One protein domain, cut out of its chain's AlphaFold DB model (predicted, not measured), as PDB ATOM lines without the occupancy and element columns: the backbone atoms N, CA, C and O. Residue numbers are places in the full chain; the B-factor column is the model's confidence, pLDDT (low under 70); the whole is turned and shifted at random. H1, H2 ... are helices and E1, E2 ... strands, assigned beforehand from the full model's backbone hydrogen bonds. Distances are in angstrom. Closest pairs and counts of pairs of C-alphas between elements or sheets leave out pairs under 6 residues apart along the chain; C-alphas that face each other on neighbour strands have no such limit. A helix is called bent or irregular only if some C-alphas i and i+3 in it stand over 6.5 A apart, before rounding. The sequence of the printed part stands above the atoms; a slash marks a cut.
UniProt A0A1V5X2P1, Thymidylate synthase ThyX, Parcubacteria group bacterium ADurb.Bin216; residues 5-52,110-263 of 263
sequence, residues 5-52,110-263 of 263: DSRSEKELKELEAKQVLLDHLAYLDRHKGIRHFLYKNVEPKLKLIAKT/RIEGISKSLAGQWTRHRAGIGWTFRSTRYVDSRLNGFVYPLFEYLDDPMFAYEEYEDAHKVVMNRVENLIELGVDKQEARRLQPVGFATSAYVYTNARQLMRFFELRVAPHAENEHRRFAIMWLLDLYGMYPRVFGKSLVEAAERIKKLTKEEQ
ATOM      1  N   ASP A   5     -34.554  29.524 -78.735       52.34
ATOM      2  CA  ASP A   5     -33.524  30.055 -77.825       52.34
ATOM      3  C   ASP A   5     -33.668  29.570 -76.365       52.34
ATOM      4  O   ASP A   5     -32.694  29.360 -75.651       52.34
ATOM      5  N   SER A   6     -34.895  29.299 -75.904       52.53
ATOM      6  CA  SER A   6     -35.139  28.925 -74.500       52.53
ATOM      7  C   SER A   6     -34.871  27.447 -74.188       52.53
ATOM      8  O   SER A   6     -34.581  27.096 -73.042       52.53
ATOM      9  N   ARG A   7     -34.944  26.560 -75.194       54.03
ATOM     10  CA  ARG A   7     -34.584  25.138 -75.031       54.03
ATOM     11  C   ARG A   7     -33.068  24.961 -74.899       54.03
ATOM     12  O   ARG A   7     -32.657  24.150 -74.074       54.03
ATOM     13  N   SER A   8     -32.264  25.756 -75.614       71.31
ATOM     14  CA  SER A   8     -30.800  25.740 -75.482       71.31
ATOM     15  C   SER A   8     -30.333  26.279 -74.133       71.31
ATOM     16  O   SER A   8     -29.482  25.657 -73.504       71.31
ATOM     17  N   GLU A   9     -30.918  27.369 -73.628       85.31
ATOM     18  CA  GLU A   9     -30.552  27.911 -72.309       85.31
ATOM     19  C   GLU A   9     -30.833  26.933 -71.162       85.31
ATOM     20  O   GLU A   9     -30.005  26.759 -70.264       85.31
ATOM     21  N   LYS A  10     -31.987  26.254 -71.192       86.38
ATOM     22  CA  LYS A  10     -32.328  25.252 -70.177       86.38
ATOM     23  C   LYS A  10     -31.339  24.085 -70.182       86.38
ATOM     24  O   LYS A  10     -30.853  23.698 -69.121       86.38
ATOM     25  N   GLU A  11     -31.076  23.514 -71.353       88.56
ATOM     26  CA  GLU A  11     -30.171  22.368 -71.494       88.56
ATOM     27  C   GLU A  11     -28.749  22.729 -71.048       88.56
ATOM     28  O   GLU A  11     -28.110  21.947 -70.342       88.56
ATOM     29  N   LEU A  12     -28.288  23.946 -71.359       93.00
ATOM     30  CA  LEU A  12     -27.024  24.479 -70.850       93.00
ATOM     31  C   LEU A  12     -27.027  24.579 -69.319       93.00
ATOM     32  O   LEU A  12     -26.097  24.090 -68.678       93.00
ATOM     33  N   LYS A  13     -28.091  25.127 -68.718       95.38
ATOM     34  CA  LYS A  13     -28.216  25.234 -67.256       95.38
ATOM     35  C   LYS A  13     -28.177  23.864 -66.572       95.38
ATOM     36  O   LYS A  13     -27.552  23.709 -65.522       95.38
ATOM     37  N   GLU A  14     -28.845  22.866 -67.144       96.00
ATOM     38  CA  GLU A  14     -28.812  21.498 -66.623       96.00
ATOM     39  C   GLU A  14     -27.435  20.849 -66.791       96.00
ATOM     40  O   GLU A  14     -26.970  20.165 -65.878       96.00
ATOM     41  N   LEU A  15     -26.743  21.096 -67.907       95.44
ATOM     42  CA  LEU A  15     -25.392  20.586 -68.129       95.44
ATOM     43  C   LEU A  15     -24.385  21.190 -67.140       95.44
ATOM     44  O   LEU A  15     -23.584  20.464 -66.552       95.44
ATOM     45  N   GLU A  16     -24.471  22.497 -66.890       97.44
ATOM     46  CA  GLU A  16     -23.688  23.168 -65.849       97.44
ATOM     47  C   GLU A  16     -24.006  22.612 -64.456       97.44
ATOM     48  O   GLU A  16     -23.099  22.350 -63.663       97.44
ATOM     49  N   ALA A  17     -25.289  22.399 -64.146       98.25
ATOM     50  CA  ALA A  17     -25.705  21.814 -62.876       98.25
ATOM     51  C   ALA A  17     -25.154  20.392 -62.699       98.25
ATOM     52  O   ALA A  17     -24.633  20.055 -61.635       98.25
ATOM     53  N   LYS A  18     -25.206  19.576 -63.756       98.31
ATOM     54  CA  LYS A  18     -24.598  18.245 -63.781       98.31
ATOM     55  C   LYS A  18     -23.103  18.319 -63.482       98.31
ATOM     56  O   LYS A  18     -22.631  17.543 -62.655       98.31
ATOM     57  N   GLN A  19     -22.381  19.245 -64.116       98.31
ATOM     58  CA  GLN A  19     -20.943  19.397 -63.902       98.31
ATOM     59  C   GLN A  19     -20.624  19.747 -62.444       98.31
ATOM     60  O   GLN A  19     -19.803  19.077 -61.828       98.31
ATOM     61  N   VAL A  20     -21.357  20.689 -61.847       98.38
ATOM     62  CA  VAL A  20     -21.203  21.070 -60.429       98.38
ATOM     63  C   VAL A  20     -21.364  19.868 -59.493       98.38
ATOM     64  O   VAL A  20     -20.608  19.708 -58.535       98.38
ATOM     65  N   LEU A  21     -22.353  19.011 -59.757       98.56
ATOM     66  CA  LEU A  21     -22.577  17.808 -58.958       98.56
ATOM     67  C   LEU A  21     -21.477  16.756 -59.158       98.56
ATOM     68  O   LEU A  21     -21.099  16.092 -58.194       98.56
ATOM     69  N   LEU A  22     -20.960  16.608 -60.381       98.56
ATOM     70  CA  LEU A  22     -19.835  15.716 -60.677       98.56
ATOM     71  C   LEU A  22     -18.545  16.186 -59.998       98.56
ATOM     72  O   LEU A  22     -17.852  15.368 -59.395       98.56
ATOM     73  N   ASP A  23     -18.264  17.487 -60.026       98.31
ATOM     74  CA  ASP A  23     -17.102  18.077 -59.358       98.31
ATOM     75  C   ASP A  23     -17.192  17.879 -57.839       98.31
ATOM     76  O   ASP A  23     -16.220  17.483 -57.193       98.31
ATOM     77  N   HIS A  24     -18.383  18.059 -57.260       97.94
ATOM     78  CA  HIS A  24     -18.592  17.798 -55.837       97.94
ATOM     79  C   HIS A  24     -18.456  16.311 -55.486       97.94
ATOM     80  O   HIS A  24     -17.874  15.979 -54.455       97.94
ATOM     81  N   LEU A  25     -18.930  15.394 -56.339       98.12
ATOM     82  CA  LEU A  25     -18.660  13.966 -56.155       98.12
ATOM     83  C   LEU A  25     -17.161  13.662 -56.204       98.12
ATOM     84  O   LEU A  25     -16.699  12.869 -55.388       98.12
ATOM     85  N   ALA A  26     -16.404  14.290 -57.108       98.19
ATOM     86  CA  ALA A  26     -14.955  14.121 -57.186       98.19
ATOM     87  C   ALA A  26     -14.251  14.617 -55.912       98.19
ATOM     88  O   ALA A  26     -13.351  13.941 -55.420       98.19
ATOM     89  N   TYR A  27     -14.711  15.731 -55.333       97.25
ATOM     90  CA  TYR A  27     -14.244  16.208 -54.030       97.25
ATOM     91  C   TYR A  27     -14.525  15.193 -52.908       97.25
ATOM     92  O   TYR A  27     -13.601  14.783 -52.207       97.25
ATOM     93  N   LEU A  28     -15.769  14.714 -52.790       97.38
ATOM     94  CA  LEU A  28     -16.155  13.687 -51.809       97.38
ATOM     95  C   LEU A  28     -15.375  12.366 -51.995       97.38
ATOM     96  O   LEU A  28     -15.101  11.645 -51.033       97.38
ATOM     97  N   ASP A  29     -14.999  12.043 -53.235       97.62
ATOM     98  CA  ASP A  29     -14.243  10.844 -53.602       97.62
ATOM     99  C   ASP A  29     -12.728  11.056 -53.738       97.62
ATOM    100  O   ASP A  29     -12.039  10.125 -54.164       97.62
ATOM    101  N   ARG A  30     -12.169  12.198 -53.311       97.25
ATOM    102  CA  ARG A  30     -10.728  12.492 -53.468       97.25
ATOM    103  C   ARG A  30      -9.809  11.427 -52.850       97.25
ATOM    104  O   ARG A  30      -8.726  11.176 -53.365       97.25
ATOM    105  N   HIS A  31     -10.287  10.733 -51.813       97.50
ATOM    106  CA  HIS A  31      -9.562   9.665 -51.107       97.50
ATOM    107  C   HIS A  31     -10.004   8.244 -51.467       97.50
ATOM    108  O   HIS A  31      -9.579   7.273 -50.837       97.50
ATOM    109  N   LYS A  32     -10.853   8.082 -52.486       96.62
ATOM    110  CA  LYS A  32     -11.380   6.773 -52.900       96.62
ATOM    111  C   LYS A  32     -10.279   5.787 -53.290       96.62
ATOM    112  O   LYS A  32     -10.424   4.594 -53.040       96.62
ATOM    113  N   GLY A  33      -9.179   6.284 -53.863       96.31
ATOM    114  CA  GLY A  33      -8.009   5.474 -54.203       96.31
ATOM    115  C   GLY A  33      -7.372   4.801 -52.985       96.31
ATOM    116  O   GLY A  33      -6.976   3.648 -53.083       96.31
ATOM    117  N   ILE A  34      -7.354   5.474 -51.829       96.00
ATOM    118  CA  ILE A  34      -6.857   4.914 -50.564       96.00
ATOM    119  C   ILE A  34      -7.881   3.919 -50.008       96.00
ATOM    120  O   ILE A  34      -7.552   2.757 -49.763       96.00
ATOM    121  N   ARG A  35      -9.152   4.341 -49.894       95.69
ATOM    122  CA  ARG A  35     -10.234   3.504 -49.341       95.69
ATOM    123  C   ARG A  35     -10.396   2.173 -50.064       95.69
ATOM    124  O   ARG A  35     -10.788   1.188 -49.446       95.69
ATOM    125  N   HIS A  36     -10.128   2.132 -51.368       93.81
ATOM    126  CA  HIS A  36     -10.246   0.919 -52.176       93.81
ATOM    127  C   HIS A  36      -9.457  -0.271 -51.607       93.81
ATOM    128  O   HIS A  36      -9.912  -1.406 -51.735       93.81
ATOM    129  N   PHE A  37      -8.318  -0.014 -50.958       94.94
ATOM    130  CA  PHE A  37      -7.421  -1.053 -50.450       94.94
ATOM    131  C   PHE A  37      -7.646  -1.412 -48.975       94.94
ATOM    132  O   PHE A  37      -7.022  -2.350 -48.485       94.94
ATOM    133  N   LEU A  38      -8.542  -0.710 -48.275       97.19
ATOM    134  CA  LEU A  38      -8.809  -0.950 -46.856       97.19
ATOM    135  C   LEU A  38      -9.597  -2.248 -46.635       97.19
ATOM    136  O   LEU A  38     -10.428  -2.655 -47.459       97.19
ATOM    137  N   TYR A  39      -9.373  -2.881 -45.481       97.06
ATOM    138  CA  TYR A  39     -10.019  -4.131 -45.086       97.06
ATOM    139  C   TYR A  39     -11.538  -4.145 -45.318       97.06
ATOM    140  O   TYR A  39     -12.319  -3.480 -44.635       97.06
ATOM    141  N   LYS A  40     -11.966  -4.981 -46.275       95.81
ATOM    142  CA  LYS A  40     -13.376  -5.200 -46.637       95.81
ATOM    143  C   LYS A  40     -14.158  -3.904 -46.911       95.81
ATOM    144  O   LYS A  40     -15.374  -3.876 -46.691       95.81
ATOM    145  N   ASN A  41     -13.499  -2.848 -47.393       97.38
ATOM    146  CA  ASN A  41     -14.203  -1.642 -47.815       97.38
ATOM    147  C   ASN A  41     -15.194  -1.958 -48.948       97.38
ATOM    148  O   ASN A  41     -14.925  -2.772 -49.839       97.38
ATOM    149  N   VAL A  42     -16.347  -1.297 -48.922       96.62
ATOM    150  CA  VAL A  42     -17.318  -1.312 -50.012       96.62
ATOM    151  C   VAL A  42     -17.787   0.101 -50.323       96.62
ATOM    152  O   VAL A  42     -17.968   0.936 -49.445       96.62
ATOM    153  N   GLU A  43     -18.036   0.337 -51.603       96.38
ATOM    154  CA  GLU A  43     -18.531   1.609 -52.119       96.38
ATOM    155  C   GLU A  43     -19.994   1.464 -52.564       96.38
ATOM    156  O   GLU A  43     -20.404   0.364 -52.967       96.38
ATOM    157  N   PRO A  44     -20.788   2.548 -52.516       97.00
ATOM    158  CA  PRO A  44     -22.192   2.512 -52.857       97.00
ATOM    159  C   PRO A  44     -22.393   2.135 -54.322       97.00
ATOM    160  O   PRO A  44     -21.700   2.615 -55.222       97.00
ATOM    161  N   LYS A  45     -23.382   1.276 -54.560       96.94
ATOM    162  CA  LYS A  45     -23.800   0.839 -55.893       96.94
ATOM    163  C   LYS A  45     -25.302   1.004 -56.032       96.94
ATOM    164  O   LYS A  45     -26.064   0.619 -55.145       96.94
ATOM    165  N   LEU A  46     -25.701   1.547 -57.175       96.94
ATOM    166  CA  LEU A  46     -27.085   1.722 -57.586       96.94
ATOM    167  C   LEU A  46     -27.339   0.806 -58.777       96.94
ATOM    168  O   LEU A  46     -26.590   0.829 -59.752       96.94
ATOM    169  N   LYS A  47     -28.391  -0.004 -58.704       98.00
ATOM    170  CA  LYS A  47     -28.847  -0.810 -59.834       98.00
ATOM    171  C   LYS A  47     -30.353  -0.680 -59.968       98.00
ATOM    172  O   LYS A  47     -31.080  -1.111 -59.075       98.00
ATOM    173  N   LEU A  48     -30.821  -0.113 -61.075       98.00
ATOM    174  CA  LEU A  48     -32.243  -0.095 -61.403       98.00
ATOM    175  C   LEU A  48     -32.729  -1.530 -61.670       98.00
ATOM    176  O   LEU A  48     -32.097  -2.283 -62.410       98.00
ATOM    177  N   ILE A  49     -33.840  -1.908 -61.044       98.31
ATOM    178  CA  ILE A  49     -34.449  -3.245 -61.123       98.31
ATOM    179  C   ILE A  49     -35.787  -3.188 -61.850       98.31
ATOM    180  O   ILE A  49     -36.079  -4.056 -62.665       98.31
ATOM    181  N   ALA A  50     -36.593  -2.164 -61.567       97.69
ATOM    182  CA  ALA A  50     -37.878  -1.955 -62.217       97.69
ATOM    183  C   ALA A  50     -38.204  -0.464 -62.303       97.69
ATOM    184  O   ALA A  50     -37.738   0.330 -61.482       97.69
ATOM    185  N   LYS A  51     -39.024  -0.097 -63.287       96.31
ATOM    186  CA  LYS A  51     -39.505   1.268 -63.510       96.31
ATOM    187  C   LYS A  51     -40.904   1.238 -64.123       96.31
ATOM    188  O   LYS A  51     -41.227   0.283 -64.830       96.31
ATOM    189  N   THR A  52     -41.705   2.277 -63.896       94.81
ATOM    190  CA  THR A  52     -42.990   2.444 -64.593       94.81
ATOM    191  C   THR A  52     -42.761   2.608 -66.094       94.81
ATOM    192  O   THR A  52     -42.017   3.499 -66.517       94.81
ATOM    193  N   ARG A 110     -31.938  -1.762 -56.501       98.19
ATOM    194  CA  ARG A 110     -31.046  -2.484 -55.605       98.19
ATOM    195  C   ARG A 110     -29.905  -1.548 -55.232       98.19
ATOM    196  O   ARG A 110     -29.175  -1.076 -56.099       98.19
ATOM    197  N   ILE A 111     -29.786  -1.283 -53.939       97.94
ATOM    198  CA  ILE A 111     -28.836  -0.330 -53.375       97.94
ATOM    199  C   ILE A 111     -27.933  -1.078 -52.413       97.94
ATOM    200  O   ILE A 111     -28.405  -1.782 -51.515       97.94
ATOM    201  N   GLU A 112     -26.631  -0.979 -52.639       96.94
ATOM    202  CA  GLU A 112     -25.599  -1.728 -51.919       96.94
ATOM    203  C   GLU A 112     -24.474  -0.794 -51.499       96.94
ATOM    204  O   GLU A 112     -24.358   0.292 -52.055       96.94
ATOM    205  N   GLY A 113     -23.651  -1.208 -50.532       95.88
ATOM    206  CA  GLY A 113     -22.479  -0.434 -50.114       95.88
ATOM    207  C   GLY A 113     -22.818   0.868 -49.389       95.88
ATOM    208  O   GLY A 113     -22.095   1.843 -49.529       95.88
ATOM    209  N   ILE A 114     -23.926   0.886 -48.643       96.88
ATOM    210  CA  ILE A 114     -24.309   1.993 -47.754       96.88
ATOM    211  C   ILE A 114     -24.142   1.576 -46.293       96.88
ATOM    212  O   ILE A 114     -24.328   0.399 -45.966       96.88
ATOM    213  N   SER A 115     -23.814   2.510 -45.408       96.94
ATOM    214  CA  SER A 115     -23.632   2.210 -43.990       96.94
ATOM    215  C   SER A 115     -24.971   1.965 -43.279       96.94
ATOM    216  O   SER A 115     -26.057   2.343 -43.744       96.94
ATOM    217  N   LYS A 116     -24.922   1.326 -42.105       94.75
ATOM    218  CA  LYS A 116     -26.083   1.254 -41.204       94.75
ATOM    219  C   LYS A 116     -26.457   2.637 -40.661       94.75
ATOM    220  O   LYS A 116     -27.648   2.863 -40.442       94.75
ATOM    221  N   SER A 117     -25.491   3.548 -40.492       96.00
ATOM    222  CA  SER A 117     -25.743   4.956 -40.143       96.00
ATOM    223  C   SER A 117     -26.624   5.631 -41.198       96.00
ATOM    224  O   SER A 117     -27.697   6.154 -40.873       96.00
ATOM    225  N   LEU A 118     -26.243   5.508 -42.476       96.94
ATOM    226  CA  LEU A 118     -27.007   6.042 -43.597       96.94
ATOM    227  C   LEU A 118     -28.416   5.439 -43.613       96.94
ATOM    228  O   LEU A 118     -29.416   6.160 -43.605       96.94
ATOM    229  N   ALA A 119     -28.517   4.109 -43.546       96.19
ATOM    230  CA  ALA A 119     -29.807   3.420 -43.517       96.19
ATOM    231  C   ALA A 119     -30.714   3.894 -42.359       96.19
ATOM    232  O   ALA A 119     -31.929   4.035 -42.536       96.19
ATOM    233  N   GLY A 120     -30.137   4.190 -41.191       95.44
ATOM    234  CA  GLY A 120     -30.858   4.700 -40.025       95.44
ATOM    235  C   GLY A 120     -31.532   6.054 -40.268       95.44
ATOM    236  O   GLY A 120     -32.676   6.248 -39.857       95.44
ATOM    237  N   GLN A 121     -30.886   6.979 -40.986       95.88
ATOM    238  CA  GLN A 121     -31.515   8.267 -41.320       95.88
ATOM    239  C   GLN A 121     -32.409   8.161 -42.558       95.88
ATOM    240  O   GLN A 121     -33.390   8.901 -42.685       95.88
ATOM    241  N   TRP A 122     -32.093   7.251 -43.479       95.50
ATOM    242  CA  TRP A 122     -32.866   7.068 -44.699       95.50
ATOM    243  C   TRP A 122     -34.251   6.481 -44.419       95.50
ATOM    244  O   TRP A 122     -35.238   6.986 -44.949       95.50
ATOM    245  N   THR A 123     -34.358   5.526 -43.488       96.25
ATOM    246  CA  THR A 123     -35.646   4.924 -43.081       96.25
ATOM    247  C   THR A 123     -36.639   5.911 -42.451       96.25
ATOM    248  O   THR A 123     -37.804   5.581 -42.237       96.25
ATOM    249  N   ARG A 124     -36.220   7.155 -42.180       95.25
ATOM    250  CA  ARG A 124     -37.084   8.242 -41.688       95.25
ATOM    251  C   ARG A 124     -37.963   8.868 -42.780       95.25
ATOM    252  O   ARG A 124     -38.920   9.570 -42.455       95.25
ATOM    253  N   HIS A 125     -37.664   8.612 -44.052       95.56
ATOM    254  CA  HIS A 125     -38.485   9.017 -45.197       95.56
ATOM    255  C   HIS A 125     -39.678   8.065 -45.341       95.56
ATOM    256  O   HIS A 125     -39.487   6.924 -45.700       95.56
ATOM    257  N   ARG A 126     -40.914   8.461 -45.025       93.50
ATOM    258  CA  ARG A 126     -42.032   7.484 -44.944       93.50
ATOM    259  C   ARG A 126     -43.023   7.525 -46.102       93.50
ATOM    260  O   ARG A 126     -43.678   6.528 -46.371       93.50
ATOM    261  N   ALA A 127     -43.191   8.678 -46.737       93.06
ATOM    262  CA  ALA A 127     -44.180   8.844 -47.794       93.06
ATOM    263  C   ALA A 127     -43.625   8.300 -49.113       93.06
ATOM    264  O   ALA A 127     -42.510   8.646 -49.469       93.06
ATOM    265  N   GLY A 128     -44.377   7.463 -49.830       93.06
ATOM    266  CA  GLY A 128     -44.031   7.055 -51.199       93.06
ATOM    267  C   GLY A 128     -42.725   6.267 -51.362       93.06
ATOM    268  O   GLY A 128     -42.209   6.222 -52.475       93.06
ATOM    269  N   ILE A 129     -42.192   5.667 -50.289       96.94
ATOM    270  CA  ILE A 129     -40.966   4.856 -50.296       96.94
ATOM    271  C   ILE A 129     -41.094   3.638 -49.369       96.94
ATOM    272  O   ILE A 129     -41.724   3.705 -48.315       96.94
ATOM    273  N   GLY A 130     -40.475   2.524 -49.754       96.88
ATOM    274  CA  GLY A 130     -40.364   1.309 -48.952       96.88
ATOM    275  C   GLY A 130     -39.032   0.597 -49.173       96.88
ATOM    276  O   GLY A 130     -38.341   0.842 -50.164       96.88
ATOM    277  N   TRP A 131     -38.677  -0.311 -48.258       96.62
ATOM    278  CA  TRP A 131     -37.400  -1.026 -48.296       96.62
ATOM    279  C   TRP A 131     -37.530  -2.504 -47.957       96.62
ATOM    280  O   TRP A 131     -38.280  -2.902 -47.067       96.62
ATOM    281  N   THR A 132     -36.669  -3.302 -48.576       96.94
ATOM    282  CA  THR A 132     -36.348  -4.663 -48.146       96.94
ATOM    283  C   THR A 132     -34.856  -4.731 -47.847       96.94
ATOM    284  O   THR A 132     -34.037  -4.938 -48.744       96.94
ATOM    285  N   PHE A 133     -34.489  -4.512 -46.582       94.81
ATOM    286  CA  PHE A 133     -33.094  -4.554 -46.141       94.81
ATOM    287  C   PHE A 133     -32.569  -5.983 -46.011       94.81
ATOM    288  O   PHE A 133     -33.266  -6.892 -45.556       94.81
ATOM    289  N   ARG A 134     -31.278  -6.159 -46.309       89.25
ATOM    290  CA  ARG A 134     -30.533  -7.370 -45.956       89.25
ATOM    291  C   ARG A 134     -30.563  -7.575 -44.437       89.25
ATOM    292  O   ARG A 134     -30.092  -6.731 -43.670       89.25
ATOM    293  N   SER A 135     -31.084  -8.725 -44.012       85.44
ATOM    294  CA  SER A 135     -31.168  -9.094 -42.599       85.44
ATOM    295  C   SER A 135     -29.813  -9.537 -42.054       85.44
ATOM    296  O   SER A 135     -29.232 -10.510 -42.529       85.44
ATOM    297  N   THR A 136     -29.353  -8.878 -40.991       79.88
ATOM    298  CA  THR A 136     -28.177  -9.320 -40.224       79.88
ATOM    299  C   THR A 136     -28.496 -10.441 -39.232       79.88
ATOM    300  O   THR A 136     -27.594 -10.911 -38.553       79.88
ATOM    301  N   ARG A 137     -29.764 -10.877 -39.136       77.88
ATOM    302  CA  ARG A 137     -30.156 -12.067 -38.356       77.88
ATOM    303  C   ARG A 137     -29.915 -13.359 -39.136       77.88
ATOM    304  O   ARG A 137     -29.548 -14.363 -38.551       77.88
ATOM    305  N   TYR A 138     -30.132 -13.321 -40.451       76.12
ATOM    306  CA  TYR A 138     -30.073 -14.514 -41.302       76.12
ATOM    307  C   TYR A 138     -28.782 -14.605 -42.107       76.12
ATOM    308  O   TYR A 138     -28.276 -15.702 -42.334       76.12
ATOM    309  N   VAL A 139     -28.232 -13.467 -42.536       78.81
ATOM    310  CA  VAL A 139     -26.995 -13.474 -43.312       78.81
ATOM    311  C   VAL A 139     -25.796 -13.410 -42.382       78.81
ATOM    312  O   VAL A 139     -25.759 -12.603 -41.457       78.81
ATOM    313  N   ASP A 140     -24.815 -14.259 -42.670       75.88
ATOM    314  CA  ASP A 140     -23.556 -14.323 -41.947       75.88
ATOM    315  C   ASP A 140     -22.869 -12.952 -41.884       75.88
ATOM    316  O   ASP A 140     -22.600 -12.315 -42.911       75.88
ATOM    317  N   SER A 141     -22.602 -12.498 -40.660       73.75
ATOM    318  CA  SER A 141     -21.949 -11.226 -40.383       73.75
ATOM    319  C   SER A 141     -20.497 -11.193 -40.840       73.75
ATOM    320  O   SER A 141     -20.000 -10.104 -41.115       73.75
ATOM    321  N   ARG A 142     -19.838 -12.351 -40.991       74.31
ATOM    322  CA  ARG A 142     -18.451 -12.457 -41.479       74.31
ATOM    323  C   ARG A 142     -18.288 -11.937 -42.909       74.31
ATOM    324  O   ARG A 142     -17.212 -11.468 -43.276       74.31
ATOM    325  N   LEU A 143     -19.371 -11.970 -43.688       79.44
ATOM    326  CA  LEU A 143     -19.433 -11.485 -45.069       79.44
ATOM    327  C   LEU A 143     -19.731  -9.983 -45.170       79.44
ATOM    328  O   LEU A 143     -19.888  -9.461 -46.272       79.44
ATOM    329  N   ASN A 144     -19.880  -9.283 -44.044       84.56
ATOM    330  CA  ASN A 144     -20.120  -7.849 -44.069       84.56
ATOM    331  C   ASN A 144     -18.842  -7.100 -44.436       84.56
ATOM    332  O   ASN A 144     -17.761  -7.415 -43.942       84.56
ATOM    333  N   GLY A 145     -19.006  -6.109 -45.307       93.69
ATOM    334  CA  GLY A 145     -18.007  -5.079 -45.536       93.69
ATOM    335  C   GLY A 145     -18.248  -3.858 -44.661       93.69
ATOM    336  O   GLY A 145     -19.204  -3.804 -43.878       93.69
ATOM    337  N   PHE A 146     -17.404  -2.862 -44.865       96.44
ATOM    338  CA  PHE A 146     -17.429  -1.585 -44.167       96.44
ATOM    339  C   PHE A 146     -17.584  -0.451 -45.163       96.44
ATOM    340  O   PHE A 146     -17.012  -0.501 -46.249       96.44
ATOM    341  N   VAL A 147     -18.352   0.564 -44.784       97.50
ATOM    342  CA  VAL A 147     -18.343   1.847 -45.482       97.50
ATOM    343  C   VAL A 147     -17.444   2.768 -44.682       97.50
ATOM    344  O   VAL A 147     -17.781   3.162 -43.565       97.50
ATOM    345  N   TYR A 148     -16.271   3.053 -45.237       97.50
ATOM    346  CA  TYR A 148     -15.326   3.965 -44.615       97.50
ATOM    347  C   TYR A 148     -15.790   5.421 -44.789       97.50
ATOM    348  O   TYR A 148     -16.352   5.754 -45.840       97.50
ATOM    349  N   PRO A 149     -15.555   6.297 -43.792       96.81
ATOM    350  CA  PRO A 149     -15.820   7.727 -43.925       96.81
ATOM    351  C   PRO A 149     -15.099   8.330 -45.132       96.81
ATOM    352  O   PRO A 149     -14.062   7.837 -45.565       96.81
ATOM    353  N   LEU A 150     -15.645   9.411 -45.685       97.56
ATOM    354  CA  LEU A 150     -15.099  10.020 -46.900       97.56
ATOM    355  C   LEU A 150     -13.825  10.842 -46.635       97.56
ATOM    356  O   LEU A 150     -12.931  10.849 -47.485       97.56
ATOM    357  N   PHE A 151     -13.734  11.469 -45.453       97.12
ATOM    358  CA  PHE A 151     -12.619  12.308 -44.990       97.12
ATOM    359  C   PHE A 151     -12.153  13.359 -46.008       97.12
ATOM    360  O   PHE A 151     -10.980  13.717 -46.060       97.12
ATOM    361  N   GLU A 152     -13.069  13.877 -46.820       95.12
ATOM    362  CA  GLU A 152     -12.798  14.866 -47.869       95.12
ATOM    363  C   GLU A 152     -12.151  16.163 -47.349       95.12
ATOM    364  O   GLU A 152     -11.408  16.817 -48.084       95.12
ATOM    365  N   TYR A 153     -12.391  16.492 -46.075       94.44
ATOM    366  CA  TYR A 153     -11.829  17.653 -45.384       94.44
ATOM    367  C   TYR A 153     -10.398  17.439 -44.861       94.44
ATOM    368  O   TYR A 153      -9.778  18.391 -44.394       94.44
ATOM    369  N   LEU A 154      -9.869  16.212 -44.895       96.50
ATOM    370  CA  LEU A 154      -8.475  15.922 -44.558       96.50
ATOM    371  C   LEU A 154      -7.631  15.917 -45.833       96.50
ATOM    372  O   LEU A 154      -8.058  15.376 -46.852       96.50
ATOM    373  N   ASP A 155      -6.417  16.458 -45.777       95.12
ATOM    374  CA  ASP A 155      -5.475  16.338 -46.895       95.12
ATOM    375  C   ASP A 155      -4.800  14.967 -46.932       95.12
ATOM    376  O   ASP A 155      -4.679  14.380 -48.007       95.12
ATOM    377  N   ASP A 156      -4.450  14.425 -45.763       96.12
ATOM    378  CA  ASP A 156      -3.955  13.059 -45.593       96.12
ATOM    379  C   ASP A 156      -4.807  12.307 -44.551       96.12
ATOM    380  O   ASP A 156      -4.689  12.557 -43.348       96.12
ATOM    381  N   PRO A 157      -5.704  11.408 -44.990       97.38
ATOM    382  CA  PRO A 157      -6.563  10.636 -44.103       97.38
ATOM    383  C   PRO A 157      -5.946   9.298 -43.666       97.38
ATOM    384  O   PRO A 157      -6.655   8.514 -43.033       97.38
ATOM    385  N   MET A 158      -4.689   8.983 -44.022       96.44
ATOM    386  CA  MET A 158      -4.134   7.629 -43.873       96.44
ATOM    387  C   MET A 158      -4.200   7.127 -42.429       96.44
ATOM    388  O   MET A 158      -4.796   6.084 -42.177       96.44
ATOM    389  N   PHE A 159      -3.702   7.916 -41.474       96.75
ATOM    390  CA  PHE A 159      -3.733   7.551 -40.055       96.75
ATOM    391  C   PHE A 159      -5.167   7.346 -39.538       96.75
ATOM    392  O   PHE A 159      -5.451   6.408 -38.801       96.75
ATOM    393  N   ALA A 160      -6.113   8.187 -39.973       97.62
ATOM    394  CA  ALA A 160      -7.517   8.015 -39.606       97.62
ATOM    395  C   ALA A 160      -8.101   6.718 -40.193       97.62
ATOM    396  O   ALA A 160      -8.881   6.039 -39.528       97.62
ATOM    397  N   TYR A 161      -7.732   6.347 -41.420       98.06
ATOM    398  CA  TYR A 161      -8.154   5.079 -42.012       98.06
ATOM    399  C   TYR A 161      -7.541   3.859 -41.322       98.06
ATOM    400  O   TYR A 161      -8.263   2.875 -41.154       98.06
ATOM    401  N   GLU A 162      -6.279   3.928 -40.894       97.44
ATOM    402  CA  GLU A 162      -5.607   2.866 -40.131       97.44
ATOM    403  C   GLU A 162      -6.349   2.571 -38.818       97.44
ATOM    404  O   GLU A 162      -6.706   1.421 -38.566       97.44
ATOM    405  N   GLU A 163      -6.717   3.606 -38.053       97.69
ATOM    406  CA  GLU A 163      -7.503   3.459 -36.815       97.69
ATOM    407  C   GLU A 163      -8.859   2.767 -37.058       97.69
ATOM    408  O   GLU A 163      -9.264   1.860 -36.321       97.69
ATOM    409  N   TYR A 164      -9.566   3.152 -38.128       97.38
ATOM    410  CA  TYR A 164     -10.812   2.481 -38.515       97.38
ATOM    411  C   TYR A 164     -10.565   1.029 -38.934       97.38
ATOM    412  O   TYR A 164     -11.328   0.136 -38.564       97.38
ATOM    413  N   GLU A 165      -9.527   0.782 -39.726       97.00
ATOM    414  CA  GLU A 165      -9.196  -0.543 -40.231       97.00
ATOM    415  C   GLU A 165      -8.818  -1.521 -39.112       97.00
ATOM    416  O   GLU A 165      -9.323  -2.651 -39.098       97.00
ATOM    417  N   ASP A 166      -8.011  -1.088 -38.150       97.38
ATOM    418  CA  ASP A 166      -7.628  -1.903 -37.002       97.38
ATOM    419  C   ASP A 166      -8.840  -2.226 -36.124       97.38
ATOM    420  O   ASP A 166      -9.081  -3.397 -35.796       97.38
ATOM    421  N   ALA A 167      -9.689  -1.233 -35.842       96.56
ATOM    422  CA  ALA A 167     -10.942  -1.453 -35.125       96.56
ATOM    423  C   ALA A 167     -11.863  -2.445 -35.865       96.56
ATOM    424  O   ALA A 167     -12.428  -3.357 -35.250       96.56
ATOM    425  N   HIS A 168     -11.987  -2.319 -37.189       95.62
ATOM    426  CA  HIS A 168     -12.781  -3.230 -38.015       95.62
ATOM    427  C   HIS A 168     -12.257  -4.670 -37.964       95.62
ATOM    428  O   HIS A 168     -13.049  -5.598 -37.764       95.62
ATOM    429  N   LYS A 169     -10.940  -4.876 -38.092       95.62
ATOM    430  CA  LYS A 169     -10.310  -6.205 -37.996       95.62
ATOM    431  C   LYS A 169     -10.553  -6.838 -36.626       95.62
ATOM    432  O   LYS A 169     -10.961  -8.000 -36.556       95.62
ATOM    433  N   VAL A 170     -10.372  -6.070 -35.548       95.81
ATOM    434  CA  VAL A 170     -10.624  -6.535 -34.176       95.81
ATOM    435  C   VAL A 170     -12.085  -6.944 -34.005       95.81
ATOM    436  O   VAL A 170     -12.352  -8.061 -33.561       95.81
ATOM    437  N   VAL A 171     -13.037  -6.092 -34.395       94.25
ATOM    438  CA  VAL A 171     -14.474  -6.389 -34.274       94.25
ATOM    439  C   VAL A 171     -14.850  -7.647 -35.056       94.25
ATOM    440  O   VAL A 171     -15.561  -8.498 -34.522       94.25
ATOM    441  N   MET A 172     -14.353  -7.807 -36.285       92.06
ATOM    442  CA  MET A 172     -14.650  -8.994 -37.094       92.06
ATOM    443  C   MET A 172     -14.112 -10.277 -36.469       92.06
ATOM    444  O   MET A 172     -14.843 -11.264 -36.412       92.06
ATOM    445  N   ASN A 173     -12.891 -10.240 -35.932       94.06
ATOM    446  CA  ASN A 173     -12.321 -11.365 -35.195       94.06
ATOM    447  C   ASN A 173     -13.170 -11.690 -33.948       94.06
ATOM    448  O   ASN A 173     -13.509 -12.844 -33.694       94.06
ATOM    449  N   ARG A 174     -13.617 -10.686 -33.179       94.44
ATOM    450  CA  ARG A 174     -14.504 -10.922 -32.022       94.44
ATOM    451  C   ARG A 174     -15.843 -11.539 -32.423       94.44
ATOM    452  O   ARG A 174     -16.312 -12.442 -31.737       94.44
ATOM    453  N   VAL A 175     -16.439 -11.090 -33.527       91.25
ATOM    454  CA  VAL A 175     -17.675 -11.680 -34.063       91.25
ATOM    455  C   VAL A 175     -17.465 -13.143 -34.461       91.25
ATOM    456  O   VAL A 175     -18.325 -13.968 -34.165       91.25
ATOM    457  N   GLU A 176     -16.340 -13.473 -35.092       90.62
ATOM    458  CA  GLU A 176     -15.996 -14.849 -35.464       90.62
ATOM    459  C   GLU A 176     -15.828 -15.753 -34.237       90.62
ATOM    460  O   GLU A 176     -16.515 -16.769 -34.149       90.62
ATOM    461  N   ASN A 177     -15.059 -15.317 -33.234       94.00
ATOM    462  CA  ASN A 177     -14.898 -16.056 -31.975       94.00
ATOM    463  C   ASN A 177     -16.243 -16.342 -31.283       94.00
ATOM    464  O   ASN A 177     -16.464 -17.439 -30.780       94.00
ATOM    465  N   LEU A 178     -17.168 -15.371 -31.251       93.44
ATOM    466  CA  LEU A 178     -18.497 -15.585 -30.660       93.44
ATOM    467  C   LEU A 178     -19.287 -16.664 -31.411       93.44
ATOM    468  O   LEU A 178     -19.934 -17.499 -30.780       93.44
ATOM    469  N   ILE A 179     -19.228 -16.656 -32.744       89.56
ATOM    470  CA  ILE A 179     -19.902 -17.662 -33.574       89.56
ATOM    471  C   ILE A 179     -19.301 -19.052 -33.324       89.56
ATOM    472  O   ILE A 179     -20.053 -20.016 -33.190       89.56
ATOM    473  N   GLU A 180     -17.975 -19.162 -33.217       92.56
ATOM    474  CA  GLU A 180     -17.283 -20.425 -32.913       92.56
ATOM    475  C   GLU A 180     -17.619 -20.970 -31.518       92.56
ATOM    476  O   GLU A 180     -17.724 -22.181 -31.338       92.56
ATOM    477  N   LEU A 181     -17.886 -20.088 -30.549       95.75
ATOM    478  CA  LEU A 181     -18.389 -20.450 -29.217       95.75
ATOM    479  C   LEU A 181     -19.870 -20.884 -29.208       95.75
ATOM    480  O   LEU A 181     -20.400 -21.220 -28.149       95.75
ATOM    481  N   GLY A 182     -20.554 -20.867 -30.354       94.50
ATOM    482  CA  GLY A 182     -21.965 -21.244 -30.472       94.50
ATOM    483  C   GLY A 182     -22.956 -20.129 -30.123       94.50
ATOM    484  O   GLY A 182     -24.145 -20.404 -29.960       94.50
ATOM    485  N   VAL A 183     -22.506 -18.872 -30.013       92.75
ATOM    486  CA  VAL A 183     -23.404 -17.724 -29.817       92.75
ATOM    487  C   VAL A 183     -24.230 -17.495 -31.082       92.75
ATOM    488  O   VAL A 183     -23.699 -17.432 -32.193       92.75
ATOM    489  N   ASP A 184     -25.542 -17.323 -30.915       90.00
ATOM    490  CA  ASP A 184     -26.443 -17.070 -32.036       90.00
ATOM    491  C   ASP A 184     -26.058 -15.792 -32.806       90.00
ATOM    492  O   ASP A 184     -25.672 -14.768 -32.231       90.00
ATOM    493  N   LYS A 185     -26.217 -15.820 -34.135       85.25
ATOM    494  CA  LYS A 185     -25.882 -14.693 -35.027       85.25
ATOM    495  C   LYS A 185     -26.614 -13.403 -34.642       85.25
ATOM    496  O   LYS A 185     -26.064 -12.308 -34.796       85.25
ATOM    497  N   GLN A 186     -27.842 -13.506 -34.133       87.44
ATOM    498  CA  GLN A 186     -28.626 -12.369 -33.662       87.44
ATOM    499  C   GLN A 186     -27.998 -11.687 -32.441       87.44
ATOM    500  O   GLN A 186     -28.177 -10.474 -32.285       87.44
ATOM    501  N   GLU A 187     -27.272 -12.432 -31.611       91.12
ATOM    502  CA  GLU A 187     -26.538 -11.924 -30.454       91.12
ATOM    503  C   GLU A 187     -25.165 -11.391 -30.870       91.12
ATOM    504  O   GLU A 187     -24.869 -10.222 -30.613       91.12
ATOM    505  N   ALA A 188     -24.392 -12.166 -31.642       89.25
ATOM    506  CA  ALA A 188     -23.059 -11.771 -32.111       89.25
ATOM    507  C   ALA A 188     -23.061 -10.463 -32.928       89.25
ATOM    508  O   ALA A 188     -22.152  -9.639 -32.810       89.25
ATOM    509  N   ARG A 189     -24.120 -10.205 -33.712       85.31
ATOM    510  CA  ARG A 189     -24.247  -8.968 -34.506       85.31
ATOM    511  C   ARG A 189     -24.329  -7.683 -33.667       85.31
ATOM    512  O   ARG A 189     -24.247  -6.607 -34.248       85.31
ATOM    513  N   ARG A 190     -24.525  -7.749 -32.343       88.81
ATOM    514  CA  ARG A 190     -24.545  -6.549 -31.481       88.81
ATOM    515  C   ARG A 190     -23.194  -5.831 -31.430       88.81
ATOM    516  O   ARG A 190     -23.168  -4.651 -31.111       88.81
ATOM    517  N   LEU A 191     -22.105  -6.506 -31.804       90.31
ATOM    518  CA  LEU A 191     -20.784  -5.892 -31.964       90.31
ATOM    519  C   LEU A 191     -20.626  -5.085 -33.265       90.31
ATOM    520  O   LEU A 191     -19.580  -4.479 -33.459       90.31
ATOM    521  N   GLN A 192     -21.610  -5.081 -34.171       83.81
ATOM    522  CA  GLN A 192     -21.505  -4.381 -35.456       83.81
ATOM    523  C   GLN A 192     -21.583  -2.852 -35.275       83.81
ATOM    524  O   GLN A 192     -22.653  -2.359 -34.906       83.81
ATOM    525  N   PRO A 193     -20.522  -2.079 -35.583       90.81
ATOM    526  CA  PRO A 193     -20.599  -0.627 -35.654       90.81
ATOM    527  C   PRO A 193     -21.554  -0.140 -36.747       90.81
ATOM    528  O   PRO A 193     -21.845  -0.826 -37.730       90.81
ATOM    529  N   VAL A 194     -21.994   1.110 -36.608       93.62
ATOM    530  CA  VAL A 194     -22.883   1.779 -37.572       93.62
ATOM    531  C   VAL A 194     -22.255   1.953 -38.965       93.62
ATOM    532  O   VAL A 194     -22.989   2.096 -39.941       93.62
ATOM    533  N   GLY A 195     -20.926   1.859 -39.078       93.94
ATOM    534  CA  GLY A 195     -20.183   1.841 -40.347       93.94
ATOM    535  C   GLY A 195     -20.279   0.524 -41.133       93.94
ATOM    536  O   GLY A 195     -19.754   0.426 -42.240       93.94
ATOM    537  N   PHE A 196     -20.954  -0.505 -40.606       93.88
ATOM    538  CA  PHE A 196     -21.166  -1.753 -41.341       93.88
ATOM    539  C   PHE A 196     -21.972  -1.522 -42.614       93.88
ATOM    540  O   PHE A 196     -23.015  -0.862 -42.606       93.88
ATOM    541  N   ALA A 197     -21.543  -2.168 -43.690       95.25
ATOM    542  CA  ALA A 197     -22.253  -2.112 -44.946       95.25
ATOM    543  C   ALA A 197     -23.569  -2.894 -44.893       95.25
ATOM    544  O   ALA A 197     -23.677  -4.015 -44.381       95.25
ATOM    545  N   THR A 198     -24.586  -2.313 -45.509       94.69
ATOM    546  CA  THR A 198     -25.883  -2.925 -45.734       94.69
ATOM    547  C   THR A 198     -26.308  -2.731 -47.181       94.69
ATOM    548  O   THR A 198     -25.683  -2.032 -47.977       94.69
ATOM    549  N   SER A 199     -27.386  -3.413 -47.534       95.44
ATOM    550  CA  SER A 199     -28.021  -3.288 -48.832       95.44
ATOM    551  C   SER A 199     -29.530  -3.406 -48.698       95.44
ATOM    552  O   SER A 199     -30.027  -4.006 -47.737       95.44
ATOM    553  N   ALA A 200     -30.255  -2.830 -49.648       97.06
ATOM    554  CA  ALA A 200     -31.706  -2.846 -49.694       97.06
ATOM    555  C   ALA A 200     -32.213  -2.919 -51.133       97.06
ATOM    556  O   ALA A 200     -31.596  -2.370 -52.043       97.06
ATOM    557  N   TYR A 201     -33.348  -3.582 -51.332       98.25
ATOM    558  CA  TYR A 201     -34.242  -3.174 -52.413       98.25
ATOM    559  C   TYR A 201     -35.056  -1.983 -51.931       98.25
ATOM    560  O   TYR A 201     -35.507  -1.987 -50.785       98.25
ATOM    561  N   VAL A 202     -35.211  -0.974 -52.778       98.12
ATOM    562  CA  VAL A 202     -35.938   0.254 -52.469       98.12
ATOM    563  C   VAL A 202     -36.958   0.502 -53.549       98.12
ATOM    564  O   VAL A 202     -36.608   0.507 -54.724       98.12
ATOM    565  N   TYR A 203     -38.194   0.727 -53.134       97.88
ATOM    566  CA  TYR A 203     -39.334   0.991 -53.998       97.88
ATOM    567  C   TYR A 203     -39.773   2.417 -53.703       97.88
ATOM    568  O   TYR A 203     -40.029   2.726 -52.542       97.88
ATOM    569  N   THR A 204     -39.809   3.301 -54.692       98.38
ATOM    570  CA  THR A 204     -40.142   4.713 -54.460       98.38
ATOM    571  C   THR A 204     -40.746   5.358 -55.693       98.38
ATOM    572  O   THR A 204     -40.456   4.936 -56.811       98.38
ATOM    573  N   ASN A 205     -41.556   6.399 -55.500       98.25
ATOM    574  CA  ASN A 205     -42.047   7.221 -56.604       98.25
ATOM    575  C   ASN A 205     -41.184   8.474 -56.856       98.25
ATOM    576  O   ASN A 205     -40.347   8.844 -56.023       98.25
ATOM    577  N   ALA A 206     -41.368   9.116 -58.016       98.19
ATOM    578  CA  ALA A 206     -40.589  10.283 -58.427       98.19
ATOM    579  C   ALA A 206     -40.818  11.491 -57.506       98.19
ATOM    580  O   ALA A 206     -39.855  12.162 -57.142       98.19
ATOM    581  N   ARG A 207     -42.060  11.722 -57.055       97.88
ATOM    582  CA  ARG A 207     -42.386  12.793 -56.094       97.88
ATOM    583  C   ARG A 207     -41.565  12.665 -54.809       97.88
ATOM    584  O   ARG A 207     -40.986  13.643 -54.334       97.88
ATOM    585  N   GLN A 208     -41.489  11.458 -54.258       97.88
ATOM    586  CA  GLN A 208     -40.719  11.202 -53.049       97.88
ATOM    587  C   GLN A 208     -39.213  11.343 -53.292       97.88
ATOM    588  O   GLN A 208     -38.506  11.865 -52.431       97.88
ATOM    589  N   LEU A 209     -38.716  10.924 -54.457       98.12
ATOM    590  CA  LEU A 209     -37.312  11.111 -54.830       98.12
ATOM    591  C   LEU A 209     -36.931  12.594 -54.910       98.12
ATOM    592  O   LEU A 209     -35.904  12.979 -54.357       98.12
ATOM    593  N   MET A 210     -37.779  13.442 -55.499       97.56
ATOM    594  CA  MET A 210     -37.557  14.897 -55.532       97.56
ATOM    595  C   MET A 210     -37.383  15.464 -54.117       97.56
ATOM    596  O   MET A 210     -36.406  16.162 -53.839       97.56
ATOM    597  N   ARG A 211     -38.278  15.088 -53.191       97.25
ATOM    598  CA  ARG A 211     -38.184  15.493 -51.779       97.25
ATOM    599  C   ARG A 211     -36.949  14.913 -51.085       97.25
ATOM    600  O   ARG A 211     -36.338  15.572 -50.243       97.25
ATOM    601  N   PHE A 212     -36.573  13.681 -51.415       97.81
ATOM    602  CA  PHE A 212     -35.367  13.056 -50.893       97.81
ATOM    603  C   PHE A 212     -34.112  13.836 -51.308       97.81
ATOM    604  O   PHE A 212     -33.296  14.148 -50.441       97.81
ATOM    605  N   PHE A 213     -33.981  14.218 -52.584       98.19
ATOM    606  CA  PHE A 213     -32.838  14.998 -53.072       98.19
ATOM    607  C   PHE A 213     -32.778  16.395 -52.465       98.19
ATOM    608  O   PHE A 213     -31.705  16.832 -52.055       98.19
ATOM    609  N   GLU A 214     -33.922  17.064 -52.318       96.75
ATOM    610  CA  GLU A 214     -33.997  18.357 -51.636       96.75
ATOM    611  C   GLU A 214     -33.391  18.294 -50.224       96.75
ATOM    612  O   GLU A 214     -32.608  19.163 -49.843       96.75
ATOM    613  N   LEU A 215     -33.724  17.247 -49.461       97.00
ATOM    614  CA  LEU A 215     -33.274  17.088 -48.078       97.00
ATOM    615  C   LEU A 215     -31.859  16.519 -47.956       97.00
ATOM    616  O   LEU A 215     -31.148  16.844 -47.008       97.00
ATOM    617  N   ARG A 216     -31.456  15.621 -48.860       97.31
ATOM    618  CA  ARG A 216     -30.181  14.892 -48.747       97.31
ATOM    619  C   ARG A 216     -29.043  15.512 -49.540       97.31
ATOM    620  O   ARG A 216     -27.901  15.174 -49.265       97.31
ATOM    621  N   VAL A 217     -29.325  16.468 -50.423       97.44
ATOM    622  CA  VAL A 217     -28.307  17.325 -51.058       97.44
ATOM    623  C   VAL A 217     -28.196  18.693 -50.358       97.44
ATOM    624  O   VAL A 217     -27.486  19.584 -50.807       97.44
ATOM    625  N   ALA A 218     -28.877  18.880 -49.224       94.38
ATOM    626  CA  ALA A 218     -28.782  20.106 -48.440       94.38
ATOM    627  C   ALA A 218     -27.398  20.276 -47.756       94.38
ATOM    628  O   ALA A 218     -26.734  19.275 -47.453       94.38
ATOM    629  N   PRO A 219     -26.979  21.521 -47.439       89.44
ATOM    630  CA  PRO A 219     -25.687  21.801 -46.795       89.44
ATOM    631  C   PRO A 219     -25.457  21.078 -45.458       89.44
ATOM    632  O   PRO A 219     -24.351  20.657 -45.157       89.44
ATOM    633  N   HIS A 220     -26.515  20.842 -44.683       89.94
ATOM    634  CA  HIS A 220     -26.443  20.172 -43.379       89.94
ATOM    635  C   HIS A 220     -26.575  18.638 -43.452       89.94
ATOM    636  O   HIS A 220     -26.600  17.971 -42.419       89.94
ATOM    637  N   ALA A 221     -26.738  18.061 -44.647       94.75
ATOM    638  CA  ALA A 221     -26.793  16.611 -44.811       94.75
ATOM    639  C   ALA A 221     -25.400  15.984 -44.623       94.75
ATOM    640  O   ALA A 221     -24.400  16.554 -45.041       94.75
ATOM    641  N   GLU A 222     -25.329  14.790 -44.037       95.56
ATOM    642  CA  GLU A 222     -24.064  14.055 -43.912       95.56
ATOM    643  C   GLU A 222     -23.480  13.708 -45.293       95.56
ATOM    644  O   GLU A 222     -24.218  13.362 -46.222       95.56
ATOM    645  N   ASN A 223     -22.152  13.744 -45.421       96.62
ATOM    646  CA  ASN A 223     -21.469  13.583 -46.706       96.62
ATOM    647  C   ASN A 223     -21.701  12.210 -47.353       96.62
ATOM    648  O   ASN A 223     -21.873  12.146 -48.570       96.62
ATOM    649  N   GLU A 224     -21.826  11.125 -46.574       97.56
ATOM    650  CA  GLU A 224     -22.208   9.807 -47.113       97.56
ATOM    651  C   GLU A 224     -23.597   9.859 -47.781       97.56
ATOM    652  O   GLU A 224     -23.781   9.393 -48.908       97.56
ATOM    653  N   HIS A 225     -24.568  10.493 -47.115       96.75
ATOM    654  CA  HIS A 225     -25.923  10.678 -47.636       96.75
ATOM    655  C   HIS A 225     -25.949  11.560 -48.874       96.75
ATOM    656  O   HIS A 225     -26.627  11.224 -49.846       96.75
ATOM    657  N   ARG A 226     -25.232  12.686 -48.834       97.94
ATOM    658  CA  ARG A 226     -25.160  13.627 -49.949       97.94
ATOM    659  C   ARG A 226     -24.552  12.969 -51.173       97.94
ATOM    660  O   ARG A 226     -25.149  13.029 -52.246       97.94
ATOM    661  N   ARG A 227     -23.424  12.282 -50.998       98.12
ATOM    662  CA  ARG A 227     -22.772  11.510 -52.055       98.12
ATOM    663  C   ARG A 227     -23.742  10.524 -52.696       98.12
ATOM    664  O   ARG A 227     -23.940  10.548 -53.908       98.12
ATOM    665  N   PHE A 228     -24.398   9.705 -51.876       98.06
ATOM    666  CA  PHE A 228     -25.380   8.726 -52.335       98.06
ATOM    667  C   PHE A 228     -26.566   9.376 -53.074       98.06
ATOM    668  O   PHE A 228     -26.963   8.910 -54.143       98.06
ATOM    669  N   ALA A 229     -27.108  10.473 -52.541       98.31
ATOM    670  CA  ALA A 229     -28.227  11.190 -53.143       98.31
ATOM    671  C   ALA A 229     -27.864  11.803 -54.503       98.31
ATOM    672  O   ALA A 229     -28.651  11.693 -55.441       98.31
ATOM    673  N   ILE A 230     -26.669  12.388 -54.635       98.69
ATOM    674  CA  ILE A 230     -26.188  12.943 -55.906       98.69
ATOM    675  C   ILE A 230     -25.989  11.833 -56.942       98.69
ATOM    676  O   ILE A 230     -26.442  11.980 -58.075       98.69
ATOM    677  N   MET A 231     -25.376  10.705 -56.561       98.62
ATOM    678  CA  MET A 231     -25.216   9.556 -57.465       98.62
ATOM    679  C   MET A 231     -26.566   9.080 -58.014       98.62
ATOM    680  O   MET A 231     -26.689   8.811 -59.208       98.62
ATOM    681  N   TRP A 232     -27.588   9.005 -57.158       98.56
ATOM    682  CA  TRP A 232     -28.914   8.547 -57.567       98.56
ATOM    683  C   TRP A 232     -29.661   9.573 -58.418       98.56
ATOM    684  O   TRP A 232     -30.296   9.204 -59.405       98.56
ATOM    685  N   LEU A 233     -29.533  10.861 -58.099       98.75
ATOM    686  CA  LEU A 233     -30.089  11.935 -58.918       98.75
ATOM    687  C   LEU A 233     -29.482  11.945 -60.326       98.75
ATOM    688  O   LEU A 233     -30.221  12.074 -61.297       98.75
ATOM    689  N   LEU A 234     -28.162  11.776 -60.452       98.62
ATOM    690  CA  LEU A 234     -27.483  11.731 -61.751       98.62
ATOM    691  C   LEU A 234     -27.907  10.518 -62.593       98.62
ATOM    692  O   LEU A 234     -28.119  10.666 -63.796       98.62
ATOM    693  N   ASP A 235     -28.070   9.345 -61.967       98.44
ATOM    694  CA  ASP A 235     -28.577   8.132 -62.628       98.44
ATOM    695  C   ASP A 235     -30.002   8.340 -63.169       98.44
ATOM    696  O   ASP A 235     -30.276   8.100 -64.346       98.44
ATOM    697  N   LEU A 236     -30.899   8.877 -62.336       98.19
ATOM    698  CA  LEU A 236     -32.278   9.166 -62.726       98.19
ATOM    699  C   LEU A 236     -32.375  10.266 -63.782       98.19
ATOM    700  O   LEU A 236     -33.149  10.121 -64.725       98.19
ATOM    701  N   TYR A 237     -31.590  11.338 -63.657       98.00
ATOM    702  CA  TYR A 237     -31.537  12.415 -64.646       98.00
ATOM    703  C   TYR A 237     -31.102  11.900 -66.020       98.00
ATOM    704  O   TYR A 237     -31.687  12.286 -67.027       98.00
ATOM    705  N   GLY A 238     -30.134  10.977 -66.066       96.44
ATOM    706  CA  GLY A 238     -29.705  10.351 -67.319       96.44
ATOM    707  C   GLY A 238     -30.819   9.591 -68.048       96.44
ATOM    708  O   GLY A 238     -30.737   9.422 -69.261       96.44
ATOM    709  N   MET A 239     -31.862   9.154 -67.331       95.38
ATOM    710  CA  MET A 239     -33.010   8.436 -67.898       95.38
ATOM    711  C   MET A 239     -34.271   9.295 -68.056       95.38
ATOM    712  O   MET A 239     -35.081   9.004 -68.934       95.38
ATOM    713  N   TYR A 240     -34.462  10.297 -67.196       96.50
ATOM    714  CA  TYR A 240     -35.682  11.106 -67.092       96.50
ATOM    715  C   TYR A 240     -35.345  12.598 -66.912       96.50
ATOM    716  O   TYR A 240     -35.650  13.186 -65.860       96.50
ATOM    717  N   PRO A 241     -34.681  13.230 -67.895       95.31
ATOM    718  CA  PRO A 241     -34.227  14.615 -67.790       95.31
ATOM    719  C   PRO A 241     -35.372  15.617 -67.572       95.31
ATOM    720  O   PRO A 241     -35.219  16.562 -66.801       95.31
ATOM    721  N   ARG A 242     -36.554  15.400 -68.158       94.88
ATOM    722  CA  ARG A 242     -37.725  16.283 -67.998       94.88
ATOM    723  C   ARG A 242     -38.325  16.193 -66.598       94.88
ATOM    724  O   ARG A 242     -38.872  17.174 -66.103       94.88
ATOM    725  N   VAL A 243     -38.186  15.037 -65.945       96.88
ATOM    726  CA  VAL A 243     -38.696  14.792 -64.587       96.88
ATOM    727  C   VAL A 243     -37.720  15.291 -63.520       96.88
ATOM    728  O   VAL A 243     -38.143  15.937 -62.564       96.88
ATOM    729  N   PHE A 244     -36.419  15.013 -63.662       98.06
ATOM    730  CA  PHE A 244     -35.419  15.325 -62.629       98.06
ATOM    731  C   PHE A 244     -34.521  16.526 -62.945       98.06
ATOM    732  O   PHE A 244     -33.730  16.912 -62.085       98.06
ATOM    733  N   GLY A 245     -34.651  17.166 -64.110       97.06
ATOM    734  CA  GLY A 245     -33.848  18.334 -64.496       97.06
ATOM    735  C   GLY A 245     -33.976  19.507 -63.521       97.06
ATOM    736  O   GLY A 245     -32.974  20.089 -63.107       97.06
ATOM    737  N   LYS A 246     -35.189  19.781 -63.016       96.56
ATOM    738  CA  LYS A 246     -35.384  20.776 -61.946       96.56
ATOM    739  C   LYS A 246     -34.643  20.382 -60.662       96.56
ATOM    740  O   LYS A 246     -33.922  21.200 -60.098       96.56
ATOM    741  N   SER A 247     -34.772  19.127 -60.219       98.19
ATOM    742  CA  SER A 247     -34.060  18.631 -59.031       98.19
ATOM    743  C   SER A 247     -32.540  18.700 -59.190       98.19
ATOM    744  O   SER A 247     -31.858  19.028 -58.223       98.19
ATOM    745  N   LEU A 248     -32.018  18.439 -60.394       98.44
ATOM    746  CA  LEU A 248     -30.601  18.563 -60.741       98.44
ATOM    747  C   LEU A 248     -30.100  20.000 -60.550       98.44
ATOM    748  O   LEU A 248     -29.115  20.223 -59.846       98.44
ATOM    749  N   VAL A 249     -30.808  20.969 -61.134       98.12
ATOM    750  CA  VAL A 249     -30.467  22.394 -61.039       98.12
ATOM    751  C   VAL A 249     -30.498  22.872 -59.590       98.12
ATOM    752  O   VAL A 249     -29.527  23.457 -59.110       98.12
ATOM    753  N   GLU A 250     -31.569  22.572 -58.856       97.88
ATOM    754  CA  GLU A 250     -31.677  22.981 -57.455       97.88
ATOM    755  C   GLU A 250     -30.624  22.299 -56.564       97.88
ATOM    756  O   GLU A 250     -30.127  22.897 -55.609       97.88
ATOM    757  N   ALA A 251     -30.280  21.036 -56.835       98.31
ATOM    758  CA  ALA A 251     -29.210  20.340 -56.126       98.31
ATOM    759  C   ALA A 251     -27.862  21.041 -56.342       98.31
ATOM    760  O   ALA A 251     -27.162  21.316 -55.367       98.31
ATOM    761  N   ALA A 252     -27.532  21.409 -57.582       98.19
ATOM    762  CA  ALA A 252     -26.314  22.156 -57.887       98.19
ATOM    763  C   ALA A 252     -26.279  23.529 -57.195       98.19
ATOM    764  O   ALA A 252     -25.238  23.938 -56.685       98.19
ATOM    765  N   GLU A 253     -27.411  24.232 -57.117       97.38
ATOM    766  CA  GLU A 253     -27.513  25.494 -56.372       97.38
ATOM    767  C   GLU A 253     -27.251  25.305 -54.867       97.38
ATOM    768  O   GLU A 253     -26.569  26.135 -54.262       97.38
ATOM    769  N   ARG A 254     -27.737  24.211 -54.260       96.75
ATOM    770  CA  ARG A 254     -27.448  23.870 -52.852       96.75
ATOM    771  C   ARG A 254     -25.956  23.599 -52.632       96.75
ATOM    772  O   ARG A 254     -25.402  24.104 -51.659       96.75
ATOM    773  N   ILE A 255     -25.303  22.888 -53.552       96.88
ATOM    774  CA  ILE A 255     -23.852  22.642 -53.498       96.88
ATOM    775  C   ILE A 255     -23.055  23.942 -53.635       96.88
ATOM    776  O   ILE A 255     -22.176  24.203 -52.822       96.88
ATOM    777  N   LYS A 256     -23.402  24.806 -54.597       94.88
ATOM    778  CA  LYS A 256     -22.739  26.111 -54.766       94.88
ATOM    779  C   LYS A 256     -22.830  26.985 -53.512       94.88
ATOM    780  O   LYS A 256     -21.926  27.777 -53.270       94.88
ATOM    781  N   LYS A 257     -23.922  26.885 -52.745       91.00
ATOM    782  CA  LYS A 257     -24.074  27.601 -51.467       91.00
ATOM    783  C   LYS A 257     -23.158  27.028 -50.390       91.00
ATOM    784  O   LYS A 257     -22.457  27.806 -49.760       91.00
ATOM    785  N   LEU A 258     -23.103  25.702 -50.256       88.31
ATOM    786  CA  LEU A 258     -22.207  25.023 -49.314       88.31
ATOM    787  C   LEU A 258     -20.742  25.444 -49.527       88.31
ATOM    788  O   LEU A 258     -20.095  25.894 -48.593       88.31
ATOM    789  N   THR A 259     -20.253  25.411 -50.770       80.12
ATOM    790  CA  THR A 259     -18.856  25.774 -51.076       80.12
ATOM    791  C   THR A 259     -18.528  27.239 -50.769       80.12
ATOM    792  O   THR A 259     -17.376  27.560 -50.514       80.12
ATOM    793  N   LYS A 260     -19.521  28.138 -50.793       74.00
ATOM    794  CA  LYS A 260     -19.333  29.547 -50.412       74.00
ATOM    795  C   LYS A 260     -19.332  29.767 -48.901       74.00
ATOM    796  O   LYS A 260     -18.792  30.768 -48.462       74.00
ATOM    797  N   GLU A 261     -19.990  28.899 -48.138       68.44
ATOM    798  CA  GLU A 261     -20.019  28.959 -46.669       68.44
ATOM    799  C   GLU A 261     -18.764  28.323 -46.044       68.44
ATOM    800  O   GLU A 261     -18.420  28.641 -44.911       68.44
ATOM    801  N   GLU A 262     -18.081  27.440 -46.782       58.56
ATOM    802  CA  GLU A 262     -16.822  26.787 -46.387       58.56
ATOM    803  C   GLU A 262     -15.557  27.604 -46.743       58.56
ATOM    804  O   GLU A 262     -14.462  27.228 -46.321       58.56
ATOM    805  N   GLN A 263     -15.695  28.696 -47.512       48.06
ATOM    806  CA  GLN A 263     -14.632  29.648 -47.888       48.06
ATOM    807  C   GLN A 263     -14.630  30.879 -46.980       48.06
ATOM    808  O   GLN A 263     -13.517  31.342 -46.643       48.06
TER     809      GLN A 263
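Overview. This is residues 5 to 52 and 110 to 263 of the 263 residues of the protein "Thymidylate synthase ThyX" of Parcubacteria group bacterium ADurb.Bin216 (UniProt A0A1V5X2P1). A small, strongly twisted sheet of four strands has the long helix H7 packed over one face, and H7 makes a bundle with H6 and H8. The long helix H1 crosses H8 and reaches one end of the longest axis, while the hairpin of H4 and H5 forms an arm at the other end, apart from the bundle; the unnamed residues 134 to 157 run from the sheet to that arm. The printed part has 202 residues with eight named helices and four named strands, in the order H1 H2 E1 E2 H3 E3 H4 H5 E4 H6 H7 H8. The sheet runs E1 E2 E4 E3, all antiparallel, and the class is mixed, helices and strands. The whole is compact by its radius of gyration of the C-alphas, 18.8 A, yet elongated in outline, spanning 71 by 42 by 24 A.

Along the chain. Find C-alpha 5 at (-33.524, 30.055, -77.825); from there H1 runs through residues 5 to 28, 35.3 A long. H2, residues 32 to 35, leads toward E1, residues 45 to 51, 17.5 A. Past the cut, look for E2 at residues 110 to 115, H3 at 116 to 122 and E3 at 129 to 133. H4, residues 158 to 180, starts at C-alpha 158 at (-4.134, 7.629, -43.873) and runs 32.9 A. H5 is residues 185 to 191; it is neither bent nor irregular, but only just, with C-alphas 188 and 191 6.3 A apart. E4, residues 197 to 205, covers 24.8 A and bends by 52 degrees at residue 201. H6 is residues 206 to 216, and H7, residues 223 to 239, measures 24.7 A. H8, residues 241 to 261, is 29.2 A long, ends at C-alpha 261 at (-20.019, 28.959, -46.669), and is irregular, with C-alphas 243 and 246 7.3 A apart.

Arrangement. Start at the sheet, where N 45 of E1 and O 112 of E2 are 2.9 A apart, within hydrogen-bond range. Between E2 and E4, find N 111 and O 200 at 2.8 A; between E4 and E3, N 130 and O 203 at 2.8 A. E2, H3 and E3 form a split strand-helix-strand unit, two strands of one sheet that are not neighbours, with a helix between them along the chain and E4 between them in the sheet, and its crossover is right-handed. H7 lies over E1 and E2 at a height over the sheet of 10.4 A, and H3 is on the same face; H6 only grazes the sheet with residues 206 to 212. H6, H7 and H8 form an up and down bundle, each running against the one before. In the hairpin of H7 and H8, the closest C-alphas, of Tyr 237 and Phe 244, are 5.3 A apart. H1 touches H8 at a steep tilt of 53 degrees, closest at the C-alphas of Ala 17 and Ala 252, 5.0 A. H4 and H5, a helical hairpin, touch at the C-alphas of Val 175 and Ala 188, 5.7 A. H2 is close to H4 but not clearly touching, the closest C-alphas, of Ile 34 and Met 158, being 7.7 A apart. Every O i to N i+4 pair is within hydrogen-bond range in H1, H3, H4 and H6; in H7 12 of 13 are, in H8 15 of 17, and in H5 1 of 3, beside 2 of 4 O i to N i+3 pairs, while H2 is too short for such a pair.

Size, cuts and confidence. The two C-alphas farthest apart are those of Asp 5 and Leu 181, 71.7 A. Residues 53 to 109 are not printed, and C-alphas 52 and 110 stand 15.7 A apart across this cut. Of the links printed whole, E3 to H4 is long, with 24 residues. The mean pLDDT of the printed part is 93.4; look for values under 70 at residues 5 to 7 and 261 to 263.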